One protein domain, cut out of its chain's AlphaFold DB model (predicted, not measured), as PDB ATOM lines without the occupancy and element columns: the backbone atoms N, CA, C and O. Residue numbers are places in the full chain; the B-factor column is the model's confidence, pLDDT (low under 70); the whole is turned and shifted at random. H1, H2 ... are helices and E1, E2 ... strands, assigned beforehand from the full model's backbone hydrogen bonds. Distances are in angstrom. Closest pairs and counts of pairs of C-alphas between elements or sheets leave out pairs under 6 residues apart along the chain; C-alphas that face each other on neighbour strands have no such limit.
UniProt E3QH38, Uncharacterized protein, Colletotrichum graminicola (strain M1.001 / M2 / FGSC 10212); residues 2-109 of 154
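Overview. This is residues 2 to 109 of the 154 residues of an uncharacterized protein of Colletotrichum graminicola (strain M1.001 / M2 / FGSC 10212) (UniProt E3QH38). With little regular structure, the domain pairs a four-stranded antiparallel sheet, E1 E2 E3 E6, with a separate hairpin, E4 and E5, that leads out to a long loop, residues 57 to 81. The 108 printed residues run H1 H2 E1 E2 E3 E4 E5 E6, mostly strand, with 40 in named elements; E1 E2 E3 form a meander, each strand the antiparallel neighbour of the one before. It is compact, radius of gyration of the C-alphas 14.3 A, spanning 42 by 31 by 23 A.

Arrangement. Within hydrogen-bond range are N 23 and O 36, 2.8 A, between E1, residues 23 to 27, and E2, residues 32 to 36; N 33 and O 47, 2.8 A, between E2 and E3, residues 43 to 48; N 48 and O 101, 2.8 A, between E3 and E6, residues 101 to 104; and N 82 and O 56, 2.8 A, between E4, residues 51 to 56, and E5, residues 82 to 87. H2, residues 18 to 21, is on the larger sheet at a height of 7.9 A. The closest C-alphas of H1, residues 6 to 9, and E5 are those of Pro 7 and Pro 87, 4.6 A. Both helices are too short for an O i to N i+4 pair.

Along the chain. E3 is 14.7 A long, E4 14.8 A, E5 15.9 A. C-alpha 6 is at (19.893, 43.721, -44.852), C-alpha 104 at (27.267, 51.269, -42.289).

Size, cuts and confidence. The printed part has no cut. Links E4 to E5 and E5 to E6 are long. Residues 65 to 71 and 77 to 79 are under pLDDT 70.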
ATOM      1  N   ARG A   2      18.262  52.854 -48.121       72.62
ATOM      2  CA  ARG A   2      18.136  51.679 -47.240       72.62
ATOM      3  C   ARG A   2      18.308  50.438 -48.113       72.62
ATOM      4  O   ARG A   2      17.859  50.468 -49.257       72.62
ATOM      5  N   LEU A   3      18.950  49.397 -47.588       80.31
ATOM      6  CA  LEU A   3      18.972  48.088 -48.241       80.31
ATOM      7  C   LEU A   3      17.539  47.562 -48.392       80.31
ATOM      8  O   LEU A   3      16.685  47.863 -47.552       80.31
ATOM      9  N   ALA A   4      17.274  46.796 -49.450       86.06
ATOM     10  CA  ALA A   4      15.969  46.163 -49.625       86.06
ATOM     11  C   ALA A   4      15.793  45.022 -48.611       86.06
ATOM     12  O   ALA A   4      14.704  44.827 -48.070       86.06
ATOM     13  N   SER A   5      16.881  44.308 -48.319       90.81
ATOM     14  CA  SER A   5      16.971  43.265 -47.306       90.81
ATOM     15  C   SER A   5      18.378  43.249 -46.716       90.81
ATOM     16  O   SER A   5      19.313  42.767 -47.345       90.81
ATOM     17  N   SER A   6      18.562  43.728 -45.483       93.62
ATOM     18  CA  SER A   6      19.893  43.721 -44.852       93.62
ATOM     19  C   SER A   6      20.535  42.319 -44.772       93.62
ATOM     20  O   SER A   6      21.735  42.221 -45.013       93.62
ATOM     21  N   PRO A   7      19.796  41.229 -44.466       94.25
ATOM     22  CA  PRO A   7      20.353  39.871 -44.448       94.25
ATOM     23  C   PRO A   7      20.806  39.340 -45.812       94.25
ATOM     24  O   PRO A   7      21.673  38.469 -45.857       94.25
ATOM     25  N   ASP A   8      20.198  39.812 -46.904       92.38
ATOM     26  CA  ASP A   8      20.513  39.341 -48.258       92.38
ATOM     27  C   ASP A   8      21.500  40.282 -48.985       92.38
ATOM     28  O   ASP A   8      22.295  39.815 -49.796       92.38
ATOM     29  N   ASP A   9      21.498  41.581 -48.656       91.56
ATOM     30  CA  ASP A   9      22.237  42.627 -49.381       91.56
ATOM     31  C   ASP A   9      23.527  43.093 -48.673       91.56
ATOM     32  O   ASP A   9      24.307  43.849 -49.252       91.56
ATOM     33  N   PHE A  10      23.764  42.699 -47.414       93.31
ATOM     34  CA  PHE A  10      24.978  43.061 -46.677       93.31
ATOM     35  C   PHE A  10      25.792  41.839 -46.270       93.31
ATOM     36  O   PHE A  10      25.296  40.933 -45.600       93.31
ATOM     37  N   LEU A  11      27.085  41.888 -46.586       93.75
ATOM     38  CA  LEU A  11      28.081  40.906 -46.180       93.75
ATOM     39  C   LEU A  11      29.265  41.612 -45.519       93.75
ATOM     40  O   LEU A  11      29.780  42.605 -46.029       93.75
ATOM     41  N   LEU A  12      29.733  41.058 -44.407       93.81
ATOM     42  CA  LEU A  12      30.986  41.429 -43.769       93.81
ATOM     43  C   LEU A  12      32.015  40.334 -44.049       93.81
ATOM     44  O   LEU A  12      31.900  39.218 -43.544       93.81
ATOM     45  N   LEU A  13      33.036  40.659 -44.841       92.19
ATOM     46  CA  LEU A  13      34.101  39.706 -45.169       92.19
ATOM     47  C   LEU A  13      34.964  39.388 -43.941       92.19
ATOM     48  O   LEU A  13      35.286  38.230 -43.677       92.19
ATOM     49  N   LYS A  14      35.310  40.421 -43.161       90.00
ATOM     50  CA  LYS A  14      36.015  40.306 -41.882       90.00
ATOM     51  C   LYS A  14      35.628  41.430 -40.920       90.00
ATOM     52  O   LYS A  14      35.382  42.547 -41.369       90.00
ATOM     53  N   PRO A  15      35.689  41.176 -39.604       92.62
ATOM     54  CA  PRO A  15      35.890  39.866 -38.966       92.62
ATOM     55  C   PRO A  15      34.669  38.938 -39.091       92.62
ATOM     56  O   PRO A  15      33.568  39.396 -39.382       92.62
ATOM     57  N   LEU A  16      34.856  37.632 -38.847       93.56
ATOM     58  CA  LEU A  16      33.758  36.650 -38.858       93.56
ATOM     59  C   LEU A  16      32.963  36.625 -37.545       93.56
ATOM     60  O   LEU A  16      31.813  36.192 -37.546       93.56
ATOM     61  N   ASN A  17      33.547  37.104 -36.440       93.38
ATOM     62  CA  ASN A  17      32.829  37.341 -35.192       93.38
ATOM     63  C   ASN A  17      32.957  38.814 -34.763       93.38
ATOM     64  O   ASN A  17      33.753  39.145 -33.880       93.38
ATOM     65  N   PRO A  18      32.180  39.731 -35.363       93.94
ATOM     66  CA  PRO A  18      32.314  41.158 -35.085       93.94
ATOM     67  C   PRO A  18      32.015  41.538 -33.631       93.94
ATOM     68  O   PRO A  18      32.542  42.544 -33.170       93.94
ATOM     69  N   TYR A  19      31.240  40.740 -32.892       92.19
ATOM     70  CA  TYR A  19      30.952  40.994 -31.477       92.19
ATOM     71  C   TYR A  19      32.171  40.790 -30.565       92.19
ATOM     72  O   TYR A  19      32.274  41.435 -29.524       92.19
ATOM     73  N   GLU A  20      33.095  39.903 -30.940       93.25
ATOM     74  CA  GLU A  20      34.317  39.639 -30.169       93.25
ATOM     75  C   GLU A  20      35.519  40.395 -30.737       93.25
ATOM     76  O   GLU A  20      36.319  40.968 -29.988       93.25
ATOM     77  N   ASP A  21      35.638  40.431 -32.064       94.62
ATOM     78  CA  ASP A  21      36.821  40.943 -32.746       94.62
ATOM     79  C   ASP A  21      36.831  42.478 -32.812       94.62
ATOM     80  O   ASP A  21      37.887  43.097 -32.636       94.62
ATOM     81  N   LEU A  22      35.664  43.119 -32.935       95.50
ATOM     82  CA  LEU A  22      35.534  44.579 -32.868       95.50
ATOM     83  C   LEU A  22      35.296  45.057 -31.433       95.50
ATOM     84  O   LEU A  22      35.043  44.282 -30.511       95.50
ATOM     85  N   GLY A  23      35.482  46.355 -31.209       96.25
ATOM     86  CA  GLY A  23      34.988  47.013 -30.009       96.25
ATOM     87  C   GLY A  23      33.478  47.171 -30.118       96.25
ATOM     88  O   GLY A  23      32.975  47.450 -31.204       96.25
ATOM     89  N   ASP A  24      32.768  47.005 -29.008       95.31
ATOM     90  CA  ASP A  24      31.311  47.089 -28.965       95.31
ATOM     91  C   ASP A  24      30.872  48.075 -27.882       95.31
ATOM     92  O   ASP A  24      30.999  47.817 -26.681       95.31
ATOM     93  N   TYR A  25      30.374  49.230 -28.317       94.25
ATOM     94  CA  TYR A  25      29.638  50.128 -27.441       94.25
ATOM     95  C   TYR A  25      28.151  49.805 -27.566       94.25
ATOM     96  O   TYR A  25      27.547  50.062 -28.603       94.25
ATOM     97  N   SER A  26      27.554  49.263 -26.506       91.25
ATOM     98  CA  SER A  26      26.138  48.900 -26.493       91.25
ATOM     99  C   SER A  26      25.308  49.838 -25.621       91.25
ATOM    100  O   SER A  26      25.757  50.336 -24.587       91.25
ATOM    101  N   VAL A  27      24.070  50.083 -26.047       82.06
ATOM    102  CA  VAL A  27      23.097  50.944 -25.350       82.06
ATOM    103  C   VAL A  27      21.749  50.230 -25.194       82.06
ATOM    104  O   VAL A  27      21.530  49.150 -25.745       82.06
ATOM    105  N   TYR A  28      20.837  50.823 -24.417       71.88
ATOM    106  CA  TYR A  28      19.565  50.213 -23.998       71.88
ATOM    107  C   TYR A  28      19.773  48.903 -23.217       71.88
ATOM    108  O   TYR A  28      20.585  48.856 -22.296       71.88
ATOM    109  N   GLN A  29      19.040  47.841 -23.558       80.12
ATOM    110  CA  GLN A  29      19.144  46.513 -22.943       80.12
ATOM    111  C   GLN A  29      20.284  45.669 -23.542       80.12
ATOM    112  O   GLN A  29      20.286  44.453 -23.394       80.12
ATOM    113  N   LYS A  30      21.282  46.329 -24.152       80.06
ATOM    114  CA  LYS A  30      22.383  45.731 -24.926       80.06
ATOM    115  C   LYS A  30      21.957  45.091 -26.249       80.06
ATOM    116  O   LYS A  30      22.654  44.223 -26.752       80.06
ATOM    117  N   ASP A  31      20.850  45.560 -26.816       86.56
ATOM    118  CA  ASP A  31      20.348  45.074 -28.107       86.56
ATOM    119  C   ASP A  31      20.889  45.879 -29.299       86.56
ATOM    120  O   ASP A  31      20.835  45.407 -30.431       86.56
ATOM    121  N   LEU A  32      21.376  47.107 -29.064       91.25
ATOM    122  CA  LEU A  32      21.956  47.975 -30.091       91.25
ATOM    123  C   LEU A  32      23.470  48.052 -29.903       91.25
ATOM    124  O   LEU A  32      23.938  48.613 -28.910       91.25
ATOM    125  N   HIS A  33      24.203  47.526 -30.878       94.12
ATOM    126  CA  HIS A  33      25.657  47.412 -30.890       94.12
ATOM    127  C   HIS A  33      26.259  48.445 -31.838       94.12
ATOM    128  O   HIS A  33      25.939  48.463 -33.029       94.12
ATOM    129  N   PHE A  34      27.144  49.298 -31.328       95.38
ATOM    130  CA  PHE A  34      27.939  50.229 -32.123       95.38
ATOM    131  C   PHE A  34      29.340  49.639 -32.257       95.38
ATOM    132  O   PHE A  34      30.185  49.821 -31.379       95.38
ATOM    133  N   LEU A  35      29.573  48.922 -33.354       96.12
ATOM    134  CA  LEU A  35      30.793  48.156 -33.563       96.12
ATOM    135  C   LEU A  35      31.881  49.028 -34.203       96.12
ATOM    136  O   LEU A  35      31.659  49.689 -35.226       96.12
ATOM    137  N   PHE A  36      33.071  49.035 -33.605       96.50
ATOM    138  CA  PHE A  36      34.182  49.896 -34.013       96.50
ATOM    139  C   PHE A  36      35.533  49.180 -34.016       96.50
ATOM    140  O   PHE A  36      35.778  48.236 -33.268       96.50
ATOM    141  N   CYS A  37      36.454  49.653 -34.852       95.06
ATOM    142  CA  CYS A  37      37.820  49.145 -34.880       95.06
ATOM    143  C   CYS A  37      38.565  49.528 -33.593       95.06
ATOM    144  O   CYS A  37      38.721  50.709 -33.285       95.06
ATOM    145  N   LYS A  38      39.094  48.537 -32.866       95.06
ATOM    146  CA  LYS A  38      39.847  48.753 -31.614       95.06
ATOM    147  C   LYS A  38      41.158  49.524 -31.814       95.06
ATOM    148  O   LYS A  38      41.680  50.081 -30.855       95.06
ATOM    149  N   THR A  39      41.688  49.551 -33.036       94.88
ATOM    150  CA  THR A  39      42.965  50.202 -33.353       94.88
ATOM    151  C   THR A  39      42.794  51.677 -33.705       94.88
ATOM    152  O   THR A  39      43.496  52.512 -33.148       94.88
ATOM    153  N   CYS A  40      41.876  52.013 -34.620       93.50
ATOM    154  CA  CYS A  40      41.685  53.395 -35.083       93.50
ATOM    155  C   CYS A  40      40.458  54.094 -34.478       93.50
ATOM    156  O   CYS A  40      40.280  55.289 -34.686       93.50
ATOM    157  N   GLY A  41      39.597  53.369 -33.758       92.94
ATOM    158  CA  GLY A  41      38.376  53.909 -33.155       92.94
ATOM    159  C   GLY A  41      37.237  54.184 -34.143       92.94
ATOM    160  O   GLY A  41      36.162  54.604 -33.718       92.94
ATOM    161  N   MET A  42      37.433  53.943 -35.445       93.62
ATOM    162  CA  MET A  42      36.387  54.149 -36.448       93.62
ATOM    163  C   MET A  42      35.227  53.181 -36.213       93.62
ATOM    164  O   MET A  42      35.418  51.963 -36.192       93.62
ATOM    165  N   ARG A  43      34.015  53.721 -36.064       93.38
ATOM    166  CA  ARG A  43      32.780  52.933 -36.029       93.38
ATOM    167  C   ARG A  43      32.425  52.512 -37.446       93.38
ATOM    168  O   ARG A  43      32.155  53.386 -38.262       93.38
ATOM    169  N   CYS A  44      32.392  51.213 -37.716       90.56
ATOM    170  CA  CYS A  44      32.148  50.696 -39.064       90.56
ATOM    171  C   CYS A  44      30.666  50.387 -39.275       90.56
ATOM    172  O   CYS A  44      30.074  50.818 -40.261       90.56
ATOM    173  N   ILE A  45      30.052  49.678 -38.324       94.88
ATOM    174  CA  ILE A  45      28.672  49.205 -38.437       94.88
ATOM    175  C   ILE A  45      27.915  49.374 -37.119       94.88
ATOM    176  O   ILE A  45      28.489  49.296 -36.034       94.88
ATOM    177  N   ILE A  46      26.611  49.613 -37.217       94.12
ATOM    178  CA  ILE A  46      25.676  49.555 -36.090       94.12
ATOM    179  C   ILE A  46      24.694  48.432 -36.379       94.12
ATOM    180  O   ILE A  46      24.189  48.339 -37.498       94.12
ATOM    181  N   LEU A  47      24.414  47.614 -35.371       93.38
ATOM    182  CA  LEU A  47      23.554  46.450 -35.497       93.38
ATOM    183  C   LEU A  47      22.566  46.358 -34.332       93.38
ATOM    184  O   LEU A  47      22.958  46.451 -33.173       93.38
ATOM    185  N   MET A  48      21.297  46.112 -34.644       92.19
ATOM    186  CA  MET A  48      20.296  45.608 -33.705       92.19
ATOM    187  C   MET A  48      19.714  44.319 -34.274       92.19
ATOM    188  O   MET A  48      18.999  44.338 -35.276       92.19
ATOM    189  N   GLY A  49      20.045  43.192 -33.652       90.00
ATOM    190  CA  GLY A  49      19.713  41.860 -34.151       90.00
ATOM    191  C   GLY A  49      20.878  40.885 -34.009       90.00
ATOM    192  O   GLY A  49      21.908  41.201 -33.419       90.00
ATOM    193  N   GLN A  50      20.686  39.682 -34.543       91.75
ATOM    194  CA  GLN A  50      21.682  38.613 -34.520       91.75
ATOM    195  C   GLN A  50      22.319  38.460 -35.898       91.75
ATOM    196  O   GLN A  50      21.672  38.714 -36.916       91.75
ATOM    197  N   GLY A  51      23.570  38.017 -35.923       93.75
ATOM    198  CA  GLY A  51      24.256  37.621 -37.145       93.75
ATOM    199  C   GLY A  51      24.607  36.145 -37.176       93.75
ATOM    200  O   GLY A  51      24.477  35.433 -36.180       93.75
ATOM    201  N   GLU A  52      25.073  35.700 -38.330       96.12
ATOM    202  CA  GLU A  52      25.560  34.346 -38.558       96.12
ATOM    203  C   GLU A  52      26.748  34.354 -39.521       96.12
ATOM    204  O   GLU A  52      26.895  35.263 -40.342       96.12
ATOM    205  N   VAL A  53      27.584  33.321 -39.422       96.31
ATOM    206  CA  VAL A  53      28.582  33.022 -40.450       96.31
ATOM    207  C   VAL A  53      27.908  32.186 -41.532       96.31
ATOM    208  O   VAL A  53      27.220  31.212 -41.224       96.31
ATOM    209  N   ALA A  54      28.117  32.561 -42.786       94.25
ATOM    210  CA  ALA A  54      27.620  31.861 -43.958       94.25
ATOM    211  C   ALA A  54      28.755  31.636 -44.962       94.25
ATOM    212  O   ALA A  54      29.753  32.356 -44.957       94.25
ATOM    213  N   GLU A  55      28.586  30.643 -45.828       93.88
ATOM    214  CA  GLU A  55      29.448  30.430 -46.988       93.88
ATOM    215  C   GLU A  55      28.712  30.906 -48.237       93.88
ATOM    216  O   GLU A  55      27.559  30.530 -48.458       93.88
ATOM    217  N   VAL A  56      29.357  31.771 -49.017       91.44
ATOM    218  CA  VAL A  56      28.775  32.390 -50.214       91.44
ATOM    219  C   VAL A  56      29.748  32.321 -51.385       91.44
ATOM    220  O   VAL A  56      30.965  32.361 -51.191       91.44
ATOM    221  N   ASP A  57      29.208  32.242 -52.597       90.75
ATOM    222  CA  ASP A  57      29.968  32.449 -53.828       90.75
ATOM    223  C   ASP A  57      29.945  33.948 -54.166       90.75
ATOM    224  O   ASP A  57      28.921  34.498 -54.573       90.75
ATOM    225  N   LEU A  58      31.065  34.635 -53.926       88.38
ATOM    226  CA  LEU A  58      31.164  36.077 -54.158       88.38
ATOM    227  C   LEU A  58      31.080  36.433 -55.648       88.38
ATOM    228  O   LEU A  58      30.512  37.474 -55.983       88.38
ATOM    229  N   GLU A  59      31.596  35.574 -56.533       87.12
ATOM    230  CA  GLU A  59      31.575  35.818 -57.977       87.12
ATOM    231  C   GLU A  59      30.149  35.722 -58.526       87.12
ATOM    232  O   GLU A  59      29.735  36.588 -59.299       87.12
ATOM    233  N   GLU A  60      29.367  34.734 -58.075       88.12
ATOM    234  CA  GLU A  60      27.941  34.622 -58.416       88.12
ATOM    235  C   GLU A  60      27.145  35.850 -57.940       88.12
ATOM    236  O   GLU A  60      26.223  36.307 -58.620       88.12
ATOM    237  N   MET A  61      27.542  36.444 -56.811       85.31
ATOM    238  CA  MET A  61      26.961  37.684 -56.282       85.31
ATOM    239  C   MET A  61      27.483  38.958 -56.973       85.31
ATOM    240  O   MET A  61      27.067  40.062 -56.619       85.31
ATOM    241  N   GLY A  62      28.379  38.834 -57.957       84.44
ATOM    242  CA  GLY A  62      28.954  39.961 -58.694       84.44
ATOM    243  C   GLY A  62      29.992  40.768 -57.908       84.44
ATOM    244  O   GLY A  62      30.360  41.868 -58.328       84.44
ATOM    245  N   VAL A  63      30.477  40.242 -56.782       81.12
ATOM    246  CA  VAL A  63      31.563  40.831 -55.996       81.12
ATOM    247  C   VAL A  63      32.881  40.302 -56.552       81.12
ATOM    248  O   VAL A  63      33.122  39.097 -56.571       81.12
ATOM    249  N   LYS A  64      33.753  41.203 -57.017       73.75
ATOM    250  CA  LYS A  64      35.079  40.809 -57.503       73.75
ATOM    251  C   LYS A  64      35.875  40.207 -56.345       73.75
ATOM    252  O   LYS A  64      36.121  40.876 -55.343       73.75
ATOM    253  N   ASN A  65      36.214  38.927 -56.464       65.88
ATOM    254  CA  ASN A  65      37.018  38.236 -55.473       65.88
ATOM    255  C   ASN A  65      38.496  38.342 -55.840       65.88
ATOM    256  O   ASN A  65      39.086  37.434 -56.428       65.88
ATOM    257  N   ASP A  66      39.110  39.456 -55.465       60.81
ATOM    258  CA  ASP A  66      40.519  39.684 -55.770       60.81
ATOM    259  C   ASP A  66      41.427  38.811 -54.873       60.81
ATOM    260  O   ASP A  66      42.631  38.745 -55.104       60.81
ATOM    261  N   ASN A  67      40.867  38.118 -53.860       56.38
ATOM    262  CA  ASN A  67      41.532  37.326 -52.807       56.38
ATOM    263  C   ASN A  67      42.691  38.035 -52.065       56.38
ATOM    264  O   ASN A  67      43.219  37.504 -51.083       56.38
ATOM    265  N   GLU A  68      43.081  39.240 -52.475       55.41
ATOM    266  CA  GLU A  68      44.079  40.074 -51.828       55.41
ATOM    267  C   GLU A  68      43.522  40.584 -50.494       55.41
ATOM    268  O   GLU A  68      42.615  41.407 -50.431       55.41
ATOM    269  N   GLY A  69      44.053  40.045 -49.396       57.16
ATOM    270  CA  GLY A  69      43.686  40.437 -48.031       57.16
ATOM    271  C   GLY A  69      42.709  39.497 -47.318       57.16
ATOM    272  O   GLY A  69      42.573  39.594 -46.097       57.16
ATOM    273  N   LEU A  70      42.095  38.534 -48.017       66.62
ATOM    274  CA  LEU A  70      41.296  37.488 -47.374       66.62
ATOM    275  C   LEU A  70      42.229  36.447 -46.734       66.62
ATOM    276  O   LEU A  70      42.963  35.723 -47.403       66.62
ATOM    277  N   GLY A  71      42.230  36.386 -45.399       64.38
ATOM    278  CA  GLY A  71      42.996  35.391 -44.641       64.38
ATOM    279  C   GLY A  71      42.563  33.956 -44.969       64.38
ATOM    280  O   GLY A  71      41.445  33.726 -45.430       64.38
ATOM    281  N   LYS A  72      43.425  32.965 -44.699       70.69
ATOM    282  CA  LYS A  72      43.150  31.531 -44.966       70.69
ATOM    283  C   LYS A  72      41.873  31.004 -44.300       70.69
ATOM    284  O   LYS A  72      41.298  30.025 -44.753       70.69
ATOM    285  N   ASP A  73      41.446  31.649 -43.224       74.75
ATOM    286  CA  ASP A  73      40.223  31.383 -42.470       74.75
ATOM    287  C   ASP A  73      38.943  31.890 -43.167       74.75
ATOM    288  O   ASP A  73      37.842  31.663 -42.674       74.75
ATOM    289  N   SER A  74      39.074  32.579 -44.305       77.06
ATOM    290  CA  SER A  74      37.961  33.053 -45.145       77.06
ATOM    291  C   SER A  74      37.538  32.035 -46.204       77.06
ATOM    292  O   SER A  74      36.519  32.235 -46.848       77.06
ATOM    293  N   VAL A  75      38.295  30.952 -46.399       78.81
ATOM    294  CA  VAL A  75      37.974  29.923 -47.400       78.81
ATOM    295  C   VAL A  75      36.934  28.955 -46.823       78.81
ATOM    296  O   VAL A  75      37.113  28.410 -45.728       78.81
ATOM    297  N   GLY A  76      35.829  28.789 -47.547       72.94
ATOM    298  CA  GLY A  76      34.737  27.866 -47.238       72.94
ATOM    299  C   GLY A  76      35.082  26.399 -47.498       72.94
ATOM    300  O   GLY A  76      36.172  26.065 -47.975       72.94
ATOM    301  N   GLU A  77      34.142  25.500 -47.201       62.59
ATOM    302  CA  GLU A  77      34.236  24.085 -47.578       62.59
ATOM    303  C   GLU A  77      33.962  23.918 -49.084       62.59
ATOM    304  O   GLU A  77      32.903  23.498 -49.537       62.59
ATOM    305  N   GLY A  78      34.958  24.290 -49.884       60.78
ATOM    306  CA  GLY A  78      34.916  24.305 -51.342       60.78
ATOM    307  C   GLY A  78      35.787  25.448 -51.847       60.78
ATOM    308  O   GLY A  78      35.689  26.562 -51.347       60.78
ATOM    309  N   SER A  79      36.660  25.199 -52.824       62.91
ATOM    310  CA  SER A  79      37.684  26.174 -53.242       62.91
ATOM    311  C   SER A  79      37.139  27.490 -53.817       62.91
ATOM    312  O   SER A  79      37.930  28.393 -54.059       62.91
ATOM    313  N   ALA A  80      35.827  27.586 -54.054       77.19
ATOM    314  CA  ALA A  80      35.143  28.773 -54.567       77.19
ATOM    315  C   ALA A  80      34.311  29.522 -53.504       77.19
ATOM    316  O   ALA A  80      33.934  30.668 -53.725       77.19
ATOM    317  N   LEU A  81      34.025  28.909 -52.348       87.75
ATOM    318  CA  LEU A  81      33.169  29.523 -51.333       87.75
ATOM    319  C   LEU A  81      33.979  30.399 -50.379       87.75
ATOM    320  O   LEU A  81      35.080  30.040 -49.956       87.75
ATOM    321  N   THR A  82      33.402  31.535 -49.996       91.00
ATOM    322  CA  THR A  82      33.974  32.459 -49.014       91.00
ATOM    323  C   THR A  82      33.113  32.490 -47.759       91.00
ATOM    324  O   THR A  82      31.897  32.660 -47.827       91.00
ATOM    325  N   LYS A  83      33.749  32.343 -46.595       93.62
ATOM    326  CA  LYS A  83      33.123  32.561 -45.291       93.62
ATOM    327  C   LYS A  83      32.953  34.050 -45.058       93.62
ATOM    328  O   LYS A  83      33.923  34.804 -45.104       93.62
ATOM    329  N   VAL A  84      31.728  34.444 -44.755       94.75
ATOM    330  CA  VAL A  84      31.331  35.822 -44.480       94.75
ATOM    331  C   VAL A  84      30.447  35.852 -43.245       94.75
ATOM    332  O   VAL A  84      29.796  34.863 -42.909       94.75
ATOM    333  N   TRP A  85      30.401  36.989 -42.569       96.44
ATOM    334  CA  TRP A  85      29.382  37.258 -41.565       96.44
ATOM    335  C   TRP A  85      28.257  38.082 -42.187       96.44
ATOM    336  O   TRP A  85      28.509  38.983 -42.989       96.44
ATOM    337  N   ARG A  86      27.010  37.810 -41.810       96.00
ATOM    338  CA  ARG A  86      25.852  38.605 -42.240       96.00
ATOM    339  C   ARG A  86      24.761  38.640 -41.169       96.00
ATOM    340  O   ARG A  86      24.744  37.772 -40.291       96.00
ATOM    341  N   PRO A  87      23.816  39.592 -41.237       95.56
ATOM    342  CA  PRO A  87      22.610  39.549 -40.428       95.56
ATOM    343  C   PRO A  87      21.853  38.234 -40.637       95.56
ATOM    344  O   PRO A  87      21.633  37.800 -41.767       95.56
ATOM    345  N   LYS A  88      21.432  37.596 -39.546       95.50
ATOM    346  CA  LYS A  88      20.684  36.344 -39.612       95.50
ATOM    347  C   LYS A  88      19.265  36.628 -40.084       95.50
ATOM    348  O   LYS A  88      18.557  37.400 -39.447       95.50
ATOM    349  N   LYS A  89      18.833  35.972 -41.162       94.56
ATOM    350  CA  LYS A  89      17.497  36.177 -41.749       94.56
ATOM    351  C   LYS A  89      16.366  35.757 -40.811       94.56
ATOM    352  O   LYS A  89      15.338  36.427 -40.730       94.56
ATOM    353  N   ASP A  90      16.558  34.655 -40.091       93.94
ATOM    354  CA  ASP A  90      15.596  34.182 -39.099       93.94
ATOM    355  C   ASP A  90      15.469  35.183 -37.941       93.94
ATOM    356  O   ASP A  90      16.447  35.537 -37.284       93.94
ATOM    357  N   GLY A  91      14.246  35.658 -37.708       88.62
ATOM    358  CA  GLY A  91      13.947  36.675 -36.701       88.62
ATOM    359  C   GLY A  91      14.251  38.123 -37.110       88.62
ATOM    360  O   GLY A  91      13.868  39.024 -36.356       88.62
ATOM    361  N   TRP A  92      14.855  38.372 -38.281       92.50
ATOM    362  CA  TRP A  92      15.122  39.727 -38.771       92.50
ATOM    363  C   TRP A  92      13.830  40.451 -39.149       92.50
ATOM    364  O   TRP A  92      12.966  39.913 -39.844       92.50
ATOM    365  N   LYS A  93      13.669  41.684 -38.668       90.56
ATOM    366  CA  LYS A  93      12.450  42.480 -38.862       90.56
ATOM    367  C   LYS A  93      12.793  43.846 -39.434       90.56
ATOM    368  O   LYS A  93      13.007  44.789 -38.673       90.56
ATOM    369  N   GLU A  94      12.780  43.939 -40.759       88.44
ATOM    370  CA  GLU A  94      12.859  45.216 -41.473       88.44
ATOM    371  C   GLU A  94      11.654  46.126 -41.148       88.44
ATOM    372  O   GLU A  94      10.606  45.671 -40.680       88.44
ATOM    373  N   ASP A  95      11.824  47.430 -41.373       74.50
ATOM    374  CA  ASP A  95      10.765  48.458 -41.377       74.50
ATOM    375  C   ASP A  95       9.890  48.598 -40.119       74.50
ATOM    376  O   ASP A  95       8.832  49.230 -40.145       74.50
ATOM    377  N   LYS A  96      10.334  48.083 -38.970       74.75
ATOM    378  CA  LYS A  96       9.658  48.323 -37.687       74.75
ATOM    379  C   LYS A  96      10.345  49.426 -36.896       74.75
ATOM    380  O   LYS A  96      11.565  49.449 -36.780       74.75
ATOM    381  N   LYS A  97       9.535  50.279 -36.253       70.38
ATOM    382  CA  LYS A  97       9.995  51.337 -35.329       70.38
ATOM    383  C   LYS A  97      10.938  50.809 -34.234       70.38
ATOM    384  O   LYS A  97      11.813  51.533 -33.789       70.38
ATOM    385  N   TRP A  98      10.745  49.552 -33.833       72.25
ATOM    386  CA  TRP A  98      11.576  48.812 -32.878       72.25
ATOM    387  C   TRP A  98      11.925  47.429 -33.456       72.25
ATOM    388  O   TRP A  98      11.587  46.393 -32.884       72.25
ATOM    389  N   GLY A  99      12.438  47.425 -34.688       84.38
ATOM    390  CA  GLY A  99      12.822  46.229 -35.439       84.38
ATOM    391  C   GLY A  99      14.319  45.961 -35.424       84.38
ATOM    392  O   GLY A  99      15.063  46.545 -34.643       84.38
ATOM    393  N   SER A 100      14.745  45.089 -36.330       91.81
ATOM    394  CA  SER A 100      16.163  44.899 -36.604       91.81
ATOM    395  C   SER A 100      16.729  46.124 -37.315       91.81
ATOM    396  O   SER A 100      16.018  46.823 -38.042       91.81
ATOM    397  N   TYR A 101      18.010  46.389 -37.098       91.25
ATOM    398  CA  TYR A 101      18.682  47.558 -37.643       91.25
ATOM    399  C   TYR A 101      20.085  47.192 -38.101       91.25
ATOM    400  O   TYR A 101      20.814  46.509 -37.385       91.25
ATOM    401  N   LEU A 102      20.463  47.686 -39.273       93.44
ATOM    402  CA  LEU A 102      21.827  47.677 -39.766       93.44
ATOM    403  C   LEU A 102      22.121  49.052 -40.363       93.44
ATOM    404  O   LEU A 102      21.335  49.576 -41.152       93.44
ATOM    405  N   SER A 103      23.274  49.620 -40.028       92.25
ATOM    406  CA  SER A 103      23.809  50.767 -40.759       92.25
ATOM    407  C   SER A 103      25.317  50.685 -40.881       92.25
ATOM    408  O   SER A 103      25.984  50.318 -39.914       92.25
ATOM    409  N   VAL A 104      25.836  51.111 -42.026       92.69
ATOM    410  CA  VAL A 104      27.267  51.269 -42.289       92.69
ATOM    411  C   VAL A 104      27.632  52.743 -42.151       92.69
ATOM    412  O   VAL A 104      26.862  53.622 -42.545       92.69
ATOM    413  N   ASN A 105      28.792  53.031 -41.574       91.56
ATOM    414  CA  ASN A 105      29.320  54.386 -41.542       91.56
ATOM    415  C   ASN A 105      29.853  54.773 -42.930       91.56
ATOM    416  O   ASN A 105      30.769  54.138 -43.442       91.56
ATOM    417  N   GLY A 106      29.318  55.840 -43.526       89.50
ATOM    418  CA  GLY A 106      29.768  56.309 -44.841       89.50
ATOM    419  C   GLY A 106      31.260  56.664 -44.894       89.50
ATOM    420  O   GLY A 106      31.892  56.471 -45.922       89.50
ATOM    421  N   TYR A 107      31.849  57.093 -43.774       88.75
ATOM    422  CA  TYR A 107      33.280  57.405 -43.681       88.75
ATOM    423  C   TYR A 107      34.197  56.180 -43.599       88.75
ATOM    424  O   TYR A 107      35.416  56.340 -43.611       88.75
ATOM    425  N   SER A 108      33.641  54.972 -43.464       88.94
ATOM    426  CA  SER A 108      34.415  53.733 -43.570       88.94
ATOM    427  C   SER A 108      34.357  53.107 -44.963       88.94
ATOM    428  O   SER A 108      34.917  52.034 -45.144       88.94
ATOM    429  N   VAL A 109      33.661  53.730 -45.920       88.88
ATOM    430  CA  VAL A 109      33.678  53.310 -47.327       88.88
ATOM    431  C   VAL A 109      34.903  53.920 -47.999       88.88
ATOM    432  O   VAL A 109      35.201  55.098 -47.791       88.88
TER     433      VAL A 109